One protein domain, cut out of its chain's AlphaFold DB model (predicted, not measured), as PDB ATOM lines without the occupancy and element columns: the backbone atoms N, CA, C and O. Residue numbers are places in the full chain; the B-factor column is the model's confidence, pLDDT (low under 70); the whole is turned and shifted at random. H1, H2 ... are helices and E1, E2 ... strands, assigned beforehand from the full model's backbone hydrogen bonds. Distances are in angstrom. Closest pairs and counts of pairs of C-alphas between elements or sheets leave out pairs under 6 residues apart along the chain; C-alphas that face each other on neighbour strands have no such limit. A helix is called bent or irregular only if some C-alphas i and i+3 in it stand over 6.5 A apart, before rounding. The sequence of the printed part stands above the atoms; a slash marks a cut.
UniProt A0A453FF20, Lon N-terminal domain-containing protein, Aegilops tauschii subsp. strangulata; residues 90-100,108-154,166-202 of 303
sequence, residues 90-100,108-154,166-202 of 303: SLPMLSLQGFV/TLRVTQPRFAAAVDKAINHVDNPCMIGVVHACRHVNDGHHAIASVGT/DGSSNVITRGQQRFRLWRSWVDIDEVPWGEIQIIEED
ATOM      1  N   SER A  90       2.274 -42.464  14.131       97.12
ATOM      2  CA  SER A  90       2.073 -42.421  15.579       97.12
ATOM      3  C   SER A  90       1.913 -43.839  16.107       97.12
ATOM      4  O   SER A  90       1.052 -44.566  15.621       97.12
ATOM      5  N   LEU A  91       2.725 -44.226  17.089       97.50
ATOM      6  CA  LEU A  91       2.669 -45.551  17.708       97.50
ATOM      7  C   LEU A  91       2.639 -45.451  19.239       97.50
ATOM      8  O   LEU A  91       3.234 -44.525  19.805       97.50
ATOM      9  N   PRO A  92       2.020 -46.425  19.929       97.75
ATOM     10  CA  PRO A  92       2.282 -46.660  21.345       97.75
ATOM     11  C   PRO A  92       3.769 -46.974  21.560       97.75
ATOM     12  O   PRO A  92       4.416 -47.583  20.705       97.75
ATOM     13  N   MET A  93       4.318 -46.576  22.707       97.19
ATOM     14  CA  MET A  93       5.754 -46.644  22.980       97.19
ATOM     15  C   MET A  93       6.079 -47.514  24.197       97.19
ATOM     16  O   MET A  93       5.401 -47.476  25.219       97.19
ATOM     17  N   LEU A  94       7.193 -48.240  24.137       96.69
ATOM     18  CA  LEU A  94       7.831 -48.879  25.285       96.69
ATOM     19  C   LEU A  94       9.193 -48.233  25.525       96.69
ATOM     20  O   LEU A  94      10.143 -48.431  24.767       96.69
ATOM     21  N   SER A  95       9.291 -47.471  26.612       94.81
ATOM     22  CA  SER A  95      10.548 -46.901  27.091       94.81
ATOM     23  C   SER A  95      11.192 -47.848  28.104       94.81
ATOM     24  O   SER A  95      10.759 -47.914  29.260       94.81
ATOM     25  N   LEU A  96      12.206 -48.597  27.676       94.00
ATOM     26  CA  LEU A  96      12.823 -49.657  28.476       94.00
ATOM     27  C   LEU A  96      14.202 -49.233  28.980       94.00
ATOM     28  O   LEU A  96      15.067 -48.819  28.206       94.00
ATOM     29  N   GLN A  97      14.431 -49.364  30.285       91.38
ATOM     30  CA  GLN A  97      15.740 -49.110  30.881       91.38
ATOM     31  C   GLN A  97      16.645 -50.333  30.717       91.38
ATOM     32  O   GLN A  97      16.239 -51.448  31.029       91.38
ATOM     33  N   GLY A  98      17.881 -50.121  30.264       87.50
ATOM     34  CA  GLY A  98      18.878 -51.192  30.115       87.50
ATOM     35  C   GLY A  98      18.720 -52.059  28.860       87.50
ATOM     36  O   GLY A  98      19.522 -52.964  28.660       87.50
ATOM     37  N   PHE A  99      17.742 -51.763  27.998       90.25
ATOM     38  CA  PHE A  99      17.515 -52.482  26.742       90.25
ATOM     39  C   PHE A  99      17.667 -51.560  25.536       90.25
ATOM     40  O   PHE A  99      17.275 -50.393  25.579       90.25
ATOM     41  N   VAL A 100      18.206 -52.111  24.452       95.06
ATOM     42  CA  VAL A 100      18.178 -51.538  23.105       95.06
ATOM     43  C   VAL A 100      17.726 -52.659  22.180       95.06
ATOM     44  O   VAL A 100      18.331 -53.730  22.175       95.06
ATOM     45  N   THR A 108      11.695 -60.513  24.371       94.88
ATOM     46  CA  THR A 108      10.688 -61.087  25.268       94.88
ATOM     47  C   THR A 108      10.600 -60.233  26.526       94.88
ATOM     48  O   THR A 108      11.599 -60.051  27.223       94.88
ATOM     49  N   LEU A 109       9.408 -59.731  26.846       93.56
ATOM     50  CA  LEU A 109       9.169 -58.872  28.000       93.56
ATOM     51  C   LEU A 109       8.002 -59.399  28.837       93.56
ATOM     52  O   LEU A 109       6.906 -59.611  28.324       93.56
ATOM     53  N   ARG A 110       8.213 -59.533  30.150       95.25
ATOM     54  CA  ARG A 110       7.110 -59.691  31.101       95.25
ATOM     55  C   ARG A 110       6.556 -58.319  31.464       95.25
ATOM     56  O   ARG A 110       7.223 -57.509  32.104       95.25
ATOM     57  N   VAL A 111       5.322 -58.074  31.060       94.94
ATOM     58  CA  VAL A 111       4.594 -56.831  31.270       94.94
ATOM     59  C   VAL A 111       3.777 -56.939  32.554       94.94
ATOM     60  O   VAL A 111       2.784 -57.661  32.619       94.94
ATOM     61  N   THR A 112       4.216 -56.219  33.583       94.75
ATOM     62  CA  THR A 112       3.526 -56.101  34.882       94.75
ATOM     63  C   THR A 112       2.967 -54.701  35.128       94.75
ATOM     64  O   THR A 112       2.081 -54.520  35.958       94.75
ATOM     65  N   GLN A 113       3.488 -53.691  34.424       93.75
ATOM     66  CA  GLN A 113       3.083 -52.299  34.598       93.75
ATOM     67  C   GLN A 113       1.815 -52.007  33.782       93.75
ATOM     68  O   GLN A 113       1.835 -52.233  32.569       93.75
ATOM     69  N   PRO A 114       0.758 -51.431  34.391       93.50
ATOM     70  CA  PRO A 114      -0.509 -51.163  33.705       93.50
ATOM     71  C   PRO A 114      -0.353 -50.349  32.416       93.50
ATOM     72  O   PRO A 114      -0.889 -50.735  31.384       93.50
ATOM     73  N   ARG A 115       0.477 -49.296  32.435       93.50
ATOM     74  CA  ARG A 115       0.764 -48.465  31.252       93.50
ATOM     75  C   ARG A 115       1.344 -49.247  30.068       93.50
ATOM     76  O   ARG A 115       1.050 -48.937  28.922       93.50
ATOM     77  N   PHE A 116       2.165 -50.267  30.329       94.75
ATOM     78  CA  PHE A 116       2.756 -51.093  29.275       94.75
ATOM     79  C   PHE A 116       1.760 -52.138  28.773       94.75
ATOM     80  O   PHE A 116       1.739 -52.412  27.579       94.75
ATOM     81  N   ALA A 117       0.904 -52.675  29.647       95.06
ATOM     82  CA  ALA A 117      -0.187 -53.553  29.227       95.06
ATOM     83  C   ALA A 117      -1.175 -52.799  28.323       95.06
ATOM     84  O   ALA A 117      -1.501 -53.271  27.238       95.06
ATOM     85  N   ALA A 118      -1.554 -51.579  28.715       96.25
ATOM     86  CA  ALA A 118      -2.396 -50.707  27.906       96.25
ATOM     87  C   ALA A 118      -1.723 -50.320  26.574       96.25
ATOM     88  O   ALA A 118      -2.383 -50.338  25.540       96.25
ATOM     89  N   ALA A 119      -0.411 -50.049  26.559       97.06
ATOM     90  CA  ALA A 119       0.332 -49.798  25.319       97.06
ATOM     91  C   ALA A 119       0.278 -50.991  24.350       97.06
ATOM     92  O   ALA A 119       0.060 -50.810  23.153       97.06
ATOM     93  N   VAL A 120       0.433 -52.210  24.875       96.50
ATOM     94  CA  VAL A 120       0.318 -53.451  24.098       96.50
ATOM     95  C   VAL A 120      -1.103 -53.622  23.558       96.50
ATOM     96  O   VAL A 120      -1.269 -53.864  22.365       96.50
ATOM     97  N   ASP A 121      -2.131 -53.410  24.381       95.75
ATOM     98  CA  ASP A 121      -3.527 -53.483  23.932       95.75
ATOM     99  C   ASP A 121      -3.840 -52.433  22.850       95.75
ATOM    100  O   ASP A 121      -4.507 -52.743  21.860       95.75
ATOM    101  N   LYS A 122      -3.328 -51.201  22.977       96.25
ATOM    102  CA  LYS A 122      -3.461 -50.159  21.944       96.25
ATOM    103  C   LYS A 122      -2.752 -50.545  20.649       96.25
ATOM    104  O   LYS A 122      -3.301 -50.293  19.582       96.25
ATOM    105  N   ALA A 123      -1.576 -51.169  20.731       96.31
ATOM    106  CA  ALA A 123      -0.823 -51.615  19.563       96.31
ATOM    107  C   ALA A 123      -1.574 -52.711  18.790       96.31
ATOM    108  O   ALA A 123      -1.717 -52.616  17.575       96.31
ATOM    109  N   ILE A 124      -2.126 -53.718  19.478       95.06
ATOM    110  CA  ILE A 124      -2.924 -54.786  18.840       95.06
ATOM    111  C   ILE A 124      -4.135 -54.206  18.106       95.06
ATOM    112  O   ILE A 124      -4.454 -54.629  16.999       95.06
ATOM    113  N   ASN A 125      -4.812 -53.240  18.731       95.12
ATOM    114  CA  ASN A 125      -6.043 -52.648  18.210       95.12
ATOM    115  C   ASN A 125      -5.796 -51.426  17.307       95.12
ATOM    116  O   ASN A 125      -6.745 -50.716  16.967       95.12
ATOM    117  N   HIS A 126      -4.545 -51.148  16.936       93.31
ATOM    118  CA  HIS A 126      -4.210 -49.994  16.113       93.31
ATOM    119  C   HIS A 126      -4.737 -50.179  14.683       93.31
ATOM    120  O   HIS A 126      -4.506 -51.211  14.059       93.31
ATOM    121  N   VAL A 127      -5.417 -49.161  14.147       89.06
ATOM    122  CA  VAL A 127      -6.098 -49.252  12.842       89.06
ATOM    123  C   VAL A 127      -5.099 -49.322  11.686       89.06
ATOM    124  O   VAL A 127      -5.183 -50.228  10.865       89.06
ATOM    125  N   ASP A 128      -4.139 -48.396  11.641       88.81
ATOM    126  CA  ASP A 128      -3.223 -48.286  10.494       88.81
ATOM    127  C   ASP A 128      -2.021 -49.241  10.568       88.81
ATOM    128  O   ASP A 128      -1.477 -49.646   9.546       88.81
ATOM    129  N   ASN A 129      -1.604 -49.607  11.784       90.44
ATOM    130  CA  ASN A 129      -0.372 -50.341  12.078       90.44
ATOM    131  C   ASN A 129      -0.636 -51.362  13.202       90.44
ATOM    132  O   ASN A 129      -0.108 -51.207  14.307       90.44
ATOM    133  N   PRO A 130      -1.507 -52.361  12.968       92.25
ATOM    134  CA  PRO A 130      -1.866 -53.341  13.989       92.25
ATOM    135  C   PRO A 130      -0.616 -54.056  14.499       92.25
ATOM    136  O   PRO A 130       0.324 -54.252  13.745       92.25
ATOM    137  N   CYS A 131      -0.589 -54.445  15.770       94.44
ATOM    138  CA  CYS A 131       0.525 -55.155  16.414       94.44
ATOM    139  C   CYS A 131       1.895 -54.448  16.364       94.44
ATOM    140  O   CYS A 131       2.899 -55.076  16.700       94.44
ATOM    141  N   MET A 132       1.964 -53.167  15.991       95.62
ATOM    142  CA  MET A 132       3.216 -52.417  15.931       95.62
ATOM    143  C   MET A 132       3.386 -51.522  17.161       95.62
ATOM    144  O   MET A 132       2.471 -50.801  17.558       95.62
ATOM    145  N   ILE A 133       4.576 -51.549  17.755       97.25
ATOM    146  CA  ILE A 133       4.930 -50.740  18.922       97.25
ATOM    147  C   ILE A 133       6.309 -50.104  18.736       97.25
ATOM    148  O   ILE A 133       7.196 -50.694  18.125       97.25
ATOM    149  N   GLY A 134       6.520 -48.892  19.241       97.62
ATOM    150  CA  GLY A 134       7.830 -48.243  19.205       97.62
ATOM    151  C   GLY A 134       8.648 -48.569  20.451       97.62
ATOM    152  O   GLY A 134       8.201 -48.306  21.563       97.62
ATOM    153  N   VAL A 135       9.861 -49.101  20.305       97.88
ATOM    154  CA  VAL A 135      10.748 -49.392  21.444       97.88
ATOM    155  C   VAL A 135      11.893 -48.387  21.484       97.88
ATOM    156  O   VAL A 135      12.622 -48.220  20.507       97.88
ATOM    157  N   VAL A 136      12.071 -47.730  22.629       97.12
ATOM    158  CA  VAL A 136      13.125 -46.733  22.868       97.12
ATOM    159  C   VAL A 136      13.861 -47.018  24.168       97.12
ATOM    160  O   VAL A 136      13.282 -47.474  25.156       97.12
ATOM    161  N   HIS A 137      15.156 -46.716  24.180       95.06
ATOM    162  CA  HIS A 137      15.964 -46.827  25.386       95.06
ATOM    163  C   HIS A 137      15.650 -45.681  26.353       95.06
ATOM    164  O   HIS A 137      15.659 -44.513  25.961       95.06
ATOM    165  N   ALA A 138      15.416 -46.009  27.622       92.19
ATOM    166  CA  ALA A 138      15.304 -45.038  28.703       92.19
ATOM    167  C   ALA A 138      16.616 -44.984  29.498       92.19
ATOM    168  O   ALA A 138      17.027 -45.968  30.116       92.19
ATOM    169  N   CYS A 139      17.255 -43.818  29.510       82.56
ATOM    170  CA  CYS A 139      18.434 -43.535  30.312       82.56
ATOM    171  C   CYS A 139      18.025 -42.789  31.585       82.56
ATOM    172  O   CYS A 139      17.250 -41.834  31.549       82.56
ATOM    173  N   ARG A 140      18.575 -43.200  32.728       79.56
ATOM    174  CA  ARG A 140      18.446 -42.438  33.967       79.56
ATOM    175  C   ARG A 140      19.558 -41.400  34.006       79.56
ATOM    176  O   ARG A 140      20.732 -41.767  34.059       79.56
ATOM    177  N   HIS A 141      19.204 -40.124  33.999       71.44
ATOM    178  CA  HIS A 141      20.198 -39.075  34.126       71.44
ATOM    179  C   HIS A 141      20.701 -39.018  35.579       71.44
ATOM    180  O   HIS A 141      19.930 -38.962  36.541       71.44
ATOM    181  N   VAL A 142      22.024 -39.122  35.738       62.66
ATOM    182  CA  VAL A 142      22.693 -39.337  37.036       62.66
ATOM    183  C   VAL A 142      22.548 -38.127  37.965       62.66
ATOM    184  O   VAL A 142      22.575 -38.287  39.182       62.66
ATOM    185  N   ASN A 143      22.354 -36.929  37.406       63.50
ATOM    186  CA  ASN A 143      22.465 -35.679  38.159       63.50
ATOM    187  C   ASN A 143      21.126 -35.086  38.628       63.50
ATOM    188  O   ASN A 143      21.131 -34.275  39.548       63.50
ATOM    189  N   ASP A 144      19.993 -35.461  38.033       65.44
ATOM    190  CA  ASP A 144      18.680 -34.854  38.332       65.44
ATOM    191  C   ASP A 144      17.561 -35.879  38.596       65.44
ATOM    192  O   ASP A 144      16.447 -35.502  38.954       65.44
ATOM    193  N   GLY A 145      17.842 -37.179  38.450       61.44
ATOM    194  CA  GLY A 145      16.845 -38.236  38.621       61.44
ATOM    195  C   GLY A 145      15.766 -38.260  37.533       61.44
ATOM    196  O   GLY A 145      14.837 -39.067  37.631       61.44
ATOM    197  N   HIS A 146      15.884 -37.428  36.497       67.94
ATOM    198  CA  HIS A 146      14.986 -37.440  35.355       67.94
ATOM    199  C   HIS A 146      15.353 -38.584  34.402       67.94
ATOM    200  O   HIS A 146      16.516 -38.963  34.233       67.94
ATOM    201  N   HIS A 147      14.328 -39.180  33.797       74.75
ATOM    202  CA  HIS A 147      14.498 -40.226  32.796       74.75
ATOM    203  C   HIS A 147      14.512 -39.556  31.424       74.75
ATOM    204  O   HIS A 147      13.528 -38.934  31.031       74.75
ATOM    205  N   ALA A 148      15.630 -39.668  30.715       87.19
ATOM    206  CA  ALA A 148      15.750 -39.241  29.331       87.19
ATOM    207  C   ALA A 148      15.440 -40.427  28.414       87.19
ATOM    208  O   ALA A 148      15.868 -41.553  28.670       87.19
ATOM    209  N   ILE A 149      14.703 -40.182  27.336       92.00
ATOM    210  CA  ILE A 149      14.404 -41.193  26.320       92.00
ATOM    211  C   ILE A 149      15.335 -40.959  25.128       92.00
ATOM    212  O   ILE A 149      15.602 -39.816  24.758       92.00
ATOM    213  N   ALA A 150      15.847 -42.037  24.538       94.25
ATOM    214  CA  ALA A 150      16.672 -41.958  23.342       94.25
ATOM    215  C   ALA A 150      15.888 -41.380  22.151       94.25
ATOM    216  O   ALA A 150      14.716 -41.690  21.942       94.25
ATOM    217  N   SER A 151      16.564 -40.580  21.325       95.06
ATOM    218  CA  SER A 151      15.980 -39.989  20.113       95.06
ATOM    219  C   SER A 151      15.811 -40.983  18.961       95.06
ATOM    220  O   SER A 151      15.165 -40.660  17.969       95.06
ATOM    221  N   VAL A 152      16.431 -42.160  19.055       97.06
ATOM    222  CA  VAL A 152      16.351 -43.238  18.064       97.06
ATOM    223  C   VAL A 152      15.853 -44.496  18.760       97.06
ATOM    224  O   VAL A 152      16.303 -44.822  19.862       97.06
ATOM    225  N   GLY A 153      14.928 -45.187  18.107       97.50
ATOM    226  CA  GLY A 153      14.363 -46.448  18.560       97.50
ATOM    227  C   GLY A 153      14.154 -47.411  17.403       97.50
ATOM    228  O   GLY A 153      14.597 -47.160  16.281       97.50
ATOM    229  N   THR A 154      13.461 -48.506  17.694       97.94
ATOM    230  CA  THR A 154      13.161 -49.562  16.725       97.94
ATOM    231  C   THR A 154      11.680 -49.896  16.793       97.94
ATOM    232  O   THR A 154      11.144 -50.103  17.885       97.94
ATOM    233  N   ASP A 166      -1.157 -64.640  37.279       91.44
ATOM    234  CA  ASP A 166      -0.908 -63.517  38.184       91.44
ATOM    235  C   ASP A 166      -1.384 -62.160  37.634       91.44
ATOM    236  O   ASP A 166      -1.170 -61.124  38.264       91.44
ATOM    237  N   GLY A 167      -2.005 -62.150  36.449       88.06
ATOM    238  CA  GLY A 167      -2.465 -60.944  35.761       88.06
ATOM    239  C   GLY A 167      -1.388 -60.232  34.938       88.06
ATOM    240  O   GLY A 167      -1.699 -59.252  34.262       88.06
ATOM    241  N   SER A 168      -0.139 -60.712  34.947       93.12
ATOM    242  CA  SER A 168       0.906 -60.221  34.044       93.12
ATOM    243  C   SER A 168       0.789 -60.856  32.656       93.12
ATOM    244  O   SER A 168       0.044 -61.814  32.441       93.12
ATOM    245  N   SER A 169       1.498 -60.307  31.670       94.19
ATOM    246  CA  SER A 169       1.567 -60.895  30.326       94.19
ATOM    247  C   SER A 169       3.009 -61.018  29.858       94.19
ATOM    248  O   SER A 169       3.778 -60.070  29.978       94.19
ATOM    249  N   ASN A 170       3.378 -62.162  29.293       95.69
ATOM    250  CA  ASN A 170       4.616 -62.313  28.538       95.69
ATOM    251  C   ASN A 170       4.346 -61.924  27.088       95.69
ATOM    252  O   ASN A 170       3.491 -62.519  26.435       95.69
ATOM    253  N   VAL A 171       5.068 -60.924  26.601       95.88
ATOM    254  CA  VAL A 171       4.953 -60.408  25.238       95.88
ATOM    255  C   VAL A 171       6.246 -60.714  24.503       95.88
ATOM    256  O   VAL A 171       7.329 -60.394  24.994       95.88
ATOM    257  N   ILE A 172       6.133 -61.336  23.335       95.81
ATOM    258  CA  ILE A 172       7.250 -61.573  22.424       95.81
ATOM    259  C   ILE A 172       7.123 -60.580  21.281       95.81
ATOM    260  O   ILE A 172       6.077 -60.485  20.640       95.81
ATOM    261  N   THR A 173       8.199 -59.848  21.033       95.88
ATOM    262  CA  THR A 173       8.278 -58.859  19.963       95.88
ATOM    263  C   THR A 173       9.499 -59.096  19.089       95.88
ATOM    264  O   THR A 173      10.499 -59.633  19.567       95.88
ATOM    265  N   ARG A 174       9.444 -58.673  17.827       95.56
ATOM    266  CA  ARG A 174      10.581 -58.684  16.901       95.56
ATOM    267  C   ARG A 174      10.827 -57.287  16.357       95.56
ATOM    268  O   ARG A 174       9.898 -56.647  15.873       95.56
ATOM    269  N   GLY A 175      12.066 -56.813  16.443       96.12
ATOM    270  CA  GLY A 175      12.465 -55.533  15.867       96.12
ATOM    271  C   GLY A 175      12.327 -55.537  14.344       96.12
ATOM    272  O   GLY A 175      12.632 -56.536  13.698       96.12
ATOM    273  N   GLN A 176      11.890 -54.419  13.772       95.00
ATOM    274  CA  GLN A 176      11.614 -54.270  12.343       95.00
ATOM    275  C   GLN A 176      12.499 -53.188  11.718       95.00
ATOM    276  O   GLN A 176      13.441 -53.509  11.001       95.00
ATOM    277  N   GLN A 177      12.250 -51.910  12.010       95.38
ATOM    278  CA  GLN A 177      12.979 -50.787  11.406       95.38
ATOM    279  C   GLN A 177      13.424 -49.781  12.454       95.38
ATOM    280  O   GLN A 177      12.747 -49.573  13.462       95.38
ATOM    281  N   ARG A 178      14.554 -49.114  12.206       97.69
ATOM    282  CA  ARG A 178      14.957 -47.980  13.034       97.69
ATOM    283  C   ARG A 178      14.067 -46.778  12.736       97.69
ATOM    284  O   ARG A 178      13.658 -46.545  11.599       97.69
ATOM    285  N   PHE A 179      13.807 -45.979  13.759       97.94
ATOM    286  CA  PHE A 179      13.093 -44.718  13.621       97.94
ATOM    287  C   PHE A 179      13.739 -43.620  14.456       97.94
ATOM    288  O   PHE A 179      14.413 -43.881  15.455       97.94
ATOM    289  N   ARG A 180      13.467 -42.372  14.082       98.12
ATOM    290  CA  ARG A 180      13.743 -41.192  14.897       98.12
ATOM    291  C   ARG A 180      12.466 -40.739  15.597       98.12
ATOM    292  O   ARG A 180      11.444 -40.544  14.947       98.12
ATOM    293  N   LEU A 181      12.526 -40.573  16.914       97.31
ATOM    294  CA  LEU A 181      11.427 -40.044  17.717       97.31
ATOM    295  C   LEU A 181      11.401 -38.519  17.581       97.31
ATOM    296  O   LEU A 181      12.369 -37.852  17.950       97.31
ATOM    297  N   TRP A 182      10.311 -37.975  17.046       94.88
ATOM    298  CA  TRP A 182      10.127 -36.531  16.878       94.88
ATOM    299  C   TRP A 182       9.479 -35.904  18.104       94.88
ATOM    300  O   TRP A 182       9.953 -34.900  18.634       94.88
ATOM    301  N   ARG A 183       8.397 -36.522  18.577       94.44
ATOM    302  CA  ARG A 183       7.639 -36.059  19.735       94.44
ATOM    303  C   ARG A 183       7.090 -37.248  20.502       94.44
ATOM    304  O   ARG A 183       6.661 -38.223  19.900       94.44
ATOM    305  N   SER A 184       7.043 -37.131  21.825       94.62
ATOM    306  CA  SER A 184       6.338 -38.067  22.703       94.62
ATOM    307  C   SER A 184       5.288 -37.347  23.539       94.62
ATOM    308  O   SER A 184       5.501 -36.207  23.962       94.62
ATOM    309  N   TRP A 185       4.177 -38.015  23.813       95.75
ATOM    310  CA  TRP A 185       3.136 -37.551  24.729       95.75
ATOM    311  C   TRP A 185       2.521 -38.741  25.460       95.75
ATOM    312  O   TRP A 185       2.839 -39.891  25.172       95.75
ATOM    313  N   VAL A 186       1.660 -38.463  26.430       96.00
ATOM    314  CA  VAL A 186       0.891 -39.480  27.148       96.00
ATOM    315  C   VAL A 186      -0.578 -39.235  26.834       96.00
ATOM    316  O   VAL A 186      -1.017 -38.082  26.840       96.00
ATOM    317  N   ASP A 187      -1.309 -40.287  26.478       95.06
ATOM    318  CA  ASP A 187      -2.745 -40.192  26.218       95.06
ATOM    319  C   ASP A 187      -3.574 -40.213  27.517       95.06
ATOM    320  O   ASP A 187      -3.049 -40.161  28.630       95.06
ATOM    321  N   ILE A 188      -4.900 -40.251  27.368       93.31
ATOM    322  CA  ILE A 188      -5.853 -40.241  28.487       93.31
ATOM    323  C   ILE A 188      -5.782 -41.542  29.309       93.31
ATOM    324  O   ILE A 188      -6.089 -41.524  30.497       93.31
ATOM    325  N   ASP A 189      -5.342 -42.642  28.697       92.81
ATOM    326  CA  ASP A 189      -5.214 -43.961  29.322       92.81
ATOM    327  C   ASP A 189      -3.815 -44.166  29.943       92.81
ATOM    328  O   ASP A 189      -3.412 -45.292  30.239       92.81
ATOM    329  N   GLU A 190      -3.057 -43.078  30.127       93.88
ATOM    330  CA  GLU A 190      -1.672 -43.067  30.616       93.88
ATOM    331  C   GLU A 190      -0.688 -43.862  29.734       93.88
ATOM    332  O   GLU A 190       0.397 -44.258  30.178       93.88
ATOM    333  N   VAL A 191      -1.034 -44.077  28.463       96.00
ATOM    334  CA  VAL A 191      -0.180 -44.767  27.500       96.00
ATOM    335  C   VAL A 191       0.776 -43.760  26.862       96.00
ATOM    336  O   VAL A 191       0.332 -42.737  26.334       96.00
ATOM    337  N   PRO A 192       2.094 -44.013  26.874       95.00
ATOM    338  CA  PRO A 192       3.036 -43.191  26.131       95.00
ATOM    339  C   PRO A 192       2.895 -43.452  24.628       95.00
ATOM    340  O   PRO A 192       2.971 -44.590  24.166       95.00
ATOM    341  N   TRP A 193       2.740 -42.378  23.868       97.25
ATOM    342  CA  TRP A 193       2.700 -42.362  22.410       97.25
ATOM    343  C   TRP A 193       3.889 -41.588  21.852       97.25
ATOM    344  O   TRP A 193       4.429 -40.688  22.505       97.25
ATOM    345  N   GLY A 194       4.289 -41.940  20.636       97.38
ATOM    346  CA  GLY A 194       5.371 -41.291  19.917       97.38
ATOM    347  C   GLY A 194       5.014 -41.065  18.459       97.38
ATOM    348  O   GLY A 194       4.554 -41.982  17.784       97.38
ATOM    349  N   GLU A 195       5.271 -39.852  17.979       97.94
ATOM    350  CA  GLU A 195       5.354 -39.558  16.554       97.94
ATOM    351  C   GLU A 195       6.777 -39.877  16.110       97.94
ATOM    352  O   GLU A 195       7.755 -39.310  16.621       97.94
ATOM    353  N   ILE A 196       6.888 -40.841  15.205       97.88
ATOM    354  CA  ILE A 196       8.153 -41.403  14.765       97.88
ATOM    355  C   ILE A 196       8.313 -41.236  13.262       97.88
ATOM    356  O   ILE A 196       7.337 -41.247  12.516       97.88
ATOM    357  N   GLN A 197       9.562 -41.129  12.825       98.06
ATOM    358  CA  GLN A 197       9.938 -41.110  11.421       98.06
ATOM    359  C   GLN A 197      10.848 -42.297  11.115       98.06
ATOM    360  O   GLN A 197      11.895 -42.444  11.752       98.06
ATOM    361  N   ILE A 198      10.472 -43.129  10.145       97.38
ATOM    362  CA  ILE A 198      11.268 -44.281   9.712       97.38
ATOM    363  C   ILE A 198      12.583 -43.798   9.109       97.38
ATOM    364  O   ILE A 198      12.606 -42.912   8.253       97.38
ATOM    365  N   ILE A 199      13.688 -44.373   9.581       96.81
ATOM    366  CA  ILE A 199      15.017 -44.091   9.043       96.81
ATOM    367  C   ILE A 199      15.182 -44.912   7.767       96.81
ATOM    368  O   ILE A 199      14.953 -46.120   7.765       96.81
ATOM    369  N   GLU A 200      15.566 -44.245   6.682       93.56
ATOM    370  CA  GLU A 200      15.950 -44.921   5.447       93.56
ATOM    371  C   GLU A 200      17.250 -45.698   5.684       93.56
ATOM    372  O   GLU A 200      18.258 -45.132   6.113       93.56
ATOM    373  N   GLU A 201      17.198 -47.011   5.465       87.88
ATOM    374  CA  GLU A 201      18.363 -47.882   5.565       87.88
ATOM    375  C   GLU A 201      18.990 -48.044   4.187       87.88
ATOM    376  O   GLU A 201      18.297 -48.352   3.211       87.88
ATOM    377  N   ASP A 202      20.312 -47.906   4.116       81.25
ATOM    378  CA  ASP A 202      21.043 -48.192   2.890       81.25
ATOM    379  C   ASP A 202      20.817 -49.657   2.521       81.25
ATOM    380  O   ASP A 202      21.194 -50.577   3.253       81.25
TER     381      ASP A 202
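What this domain is: This is residues 90 to 100, 108 to 154 and 166 to 202 of the 303 residues of the protein "Lon N-terminal domain-containing protein" of Aegilops tauschii subsp. strangulata (UniProt A0A453FF20). Five strands, E1, E3, E4, E5 and E6, form a small closed barrel, with a single helix, H1, packed on its outside. The long, bent strand E5 runs on beyond the ring at its first residues, where the short strand E2 pairs with it, and this extended sheet curls round H1. The printed part has 95 residues, with one named helix and six named strands in the order E1, E2, H1, E3, E4, E5, E6; the class is mostly strand and the sheet is mixed. The whole is compact, with a radius of gyration of the C-alphas of 13.3 A and spans of 36 by 35 by 27 A.

Where its parts are: E5, residues 169 to 186, is the longest strand by residues, 21.7 A from first to last C-alpha, and bends by 137 degrees at residue 182. E6 is residues 192 to 198, 18.4 A, and its last C-alpha is at (11.268, -44.281, 9.712). E1 is residues 90 to 97, 21.6 A, beginning with C-alpha 90 at (2.073, -42.421, 15.579). E3 is residues 132 to 140, 25.6 A. E4, residues 147 to 154, 18.6 A, bends by 72 degrees at residue 151. E2 is residues 108 to 111. H1 is residues 114 to 124, 15.5 A, beginning with C-alpha 114 at (-0.509, -51.163, 33.705).

How they stand to each other: Round the ring run E1, E3, E4, E5, E6 and back to E1. E1 and E3 are parallel, with N 94 and O 134 2.8 A apart, within hydrogen-bond range. The hairpin of E3 and E4 is antiparallel, with N 139 and O 148 at 2.8 A. E4 and E5 are antiparallel, with N 181 and O 151 at 2.8 A. The hairpin of E5 and E6 is antiparallel, with N 180 and O 197 at 2.8 A. E6 and E1 are antiparallel, with N 93 and O 192 at 2.8 A. Pairing along E5 is staggered: its residues 169 to 172 pair with E2, antiparallel, with N 111 and O 169 at 2.7 A. H1 is on the barrel, outside it, at a height over the sheet of 5.7 A. It lies only just over E3, with 3 C-alphas falling on that strand, and runs along the strands, at 15 degrees to E3 on the local plane. The closest C-alphas of H1 and E1 are those of Ala 119 and Pro 92, 5.4 A apart. In H1 every O i to N i+4 pair is within hydrogen-bond range.

The domain as a whole: The C-alphas farthest apart, those of Asp 166 and Asp 202, are 44.3 A from each other. Residues 101 to 107 are cut out, with 12.3 A between C-alphas 100 and 108, and so are residues 155 to 165, with 29.2 A between C-alphas 154 and 166. Of the links that are printed whole, E2 to H1 and E5 to E6 are tight, H1 to E3 and E3 to E4 are short, and none is long. The mean pLDDT of the printed part is 92.3; residues 142 to 146 are under 70.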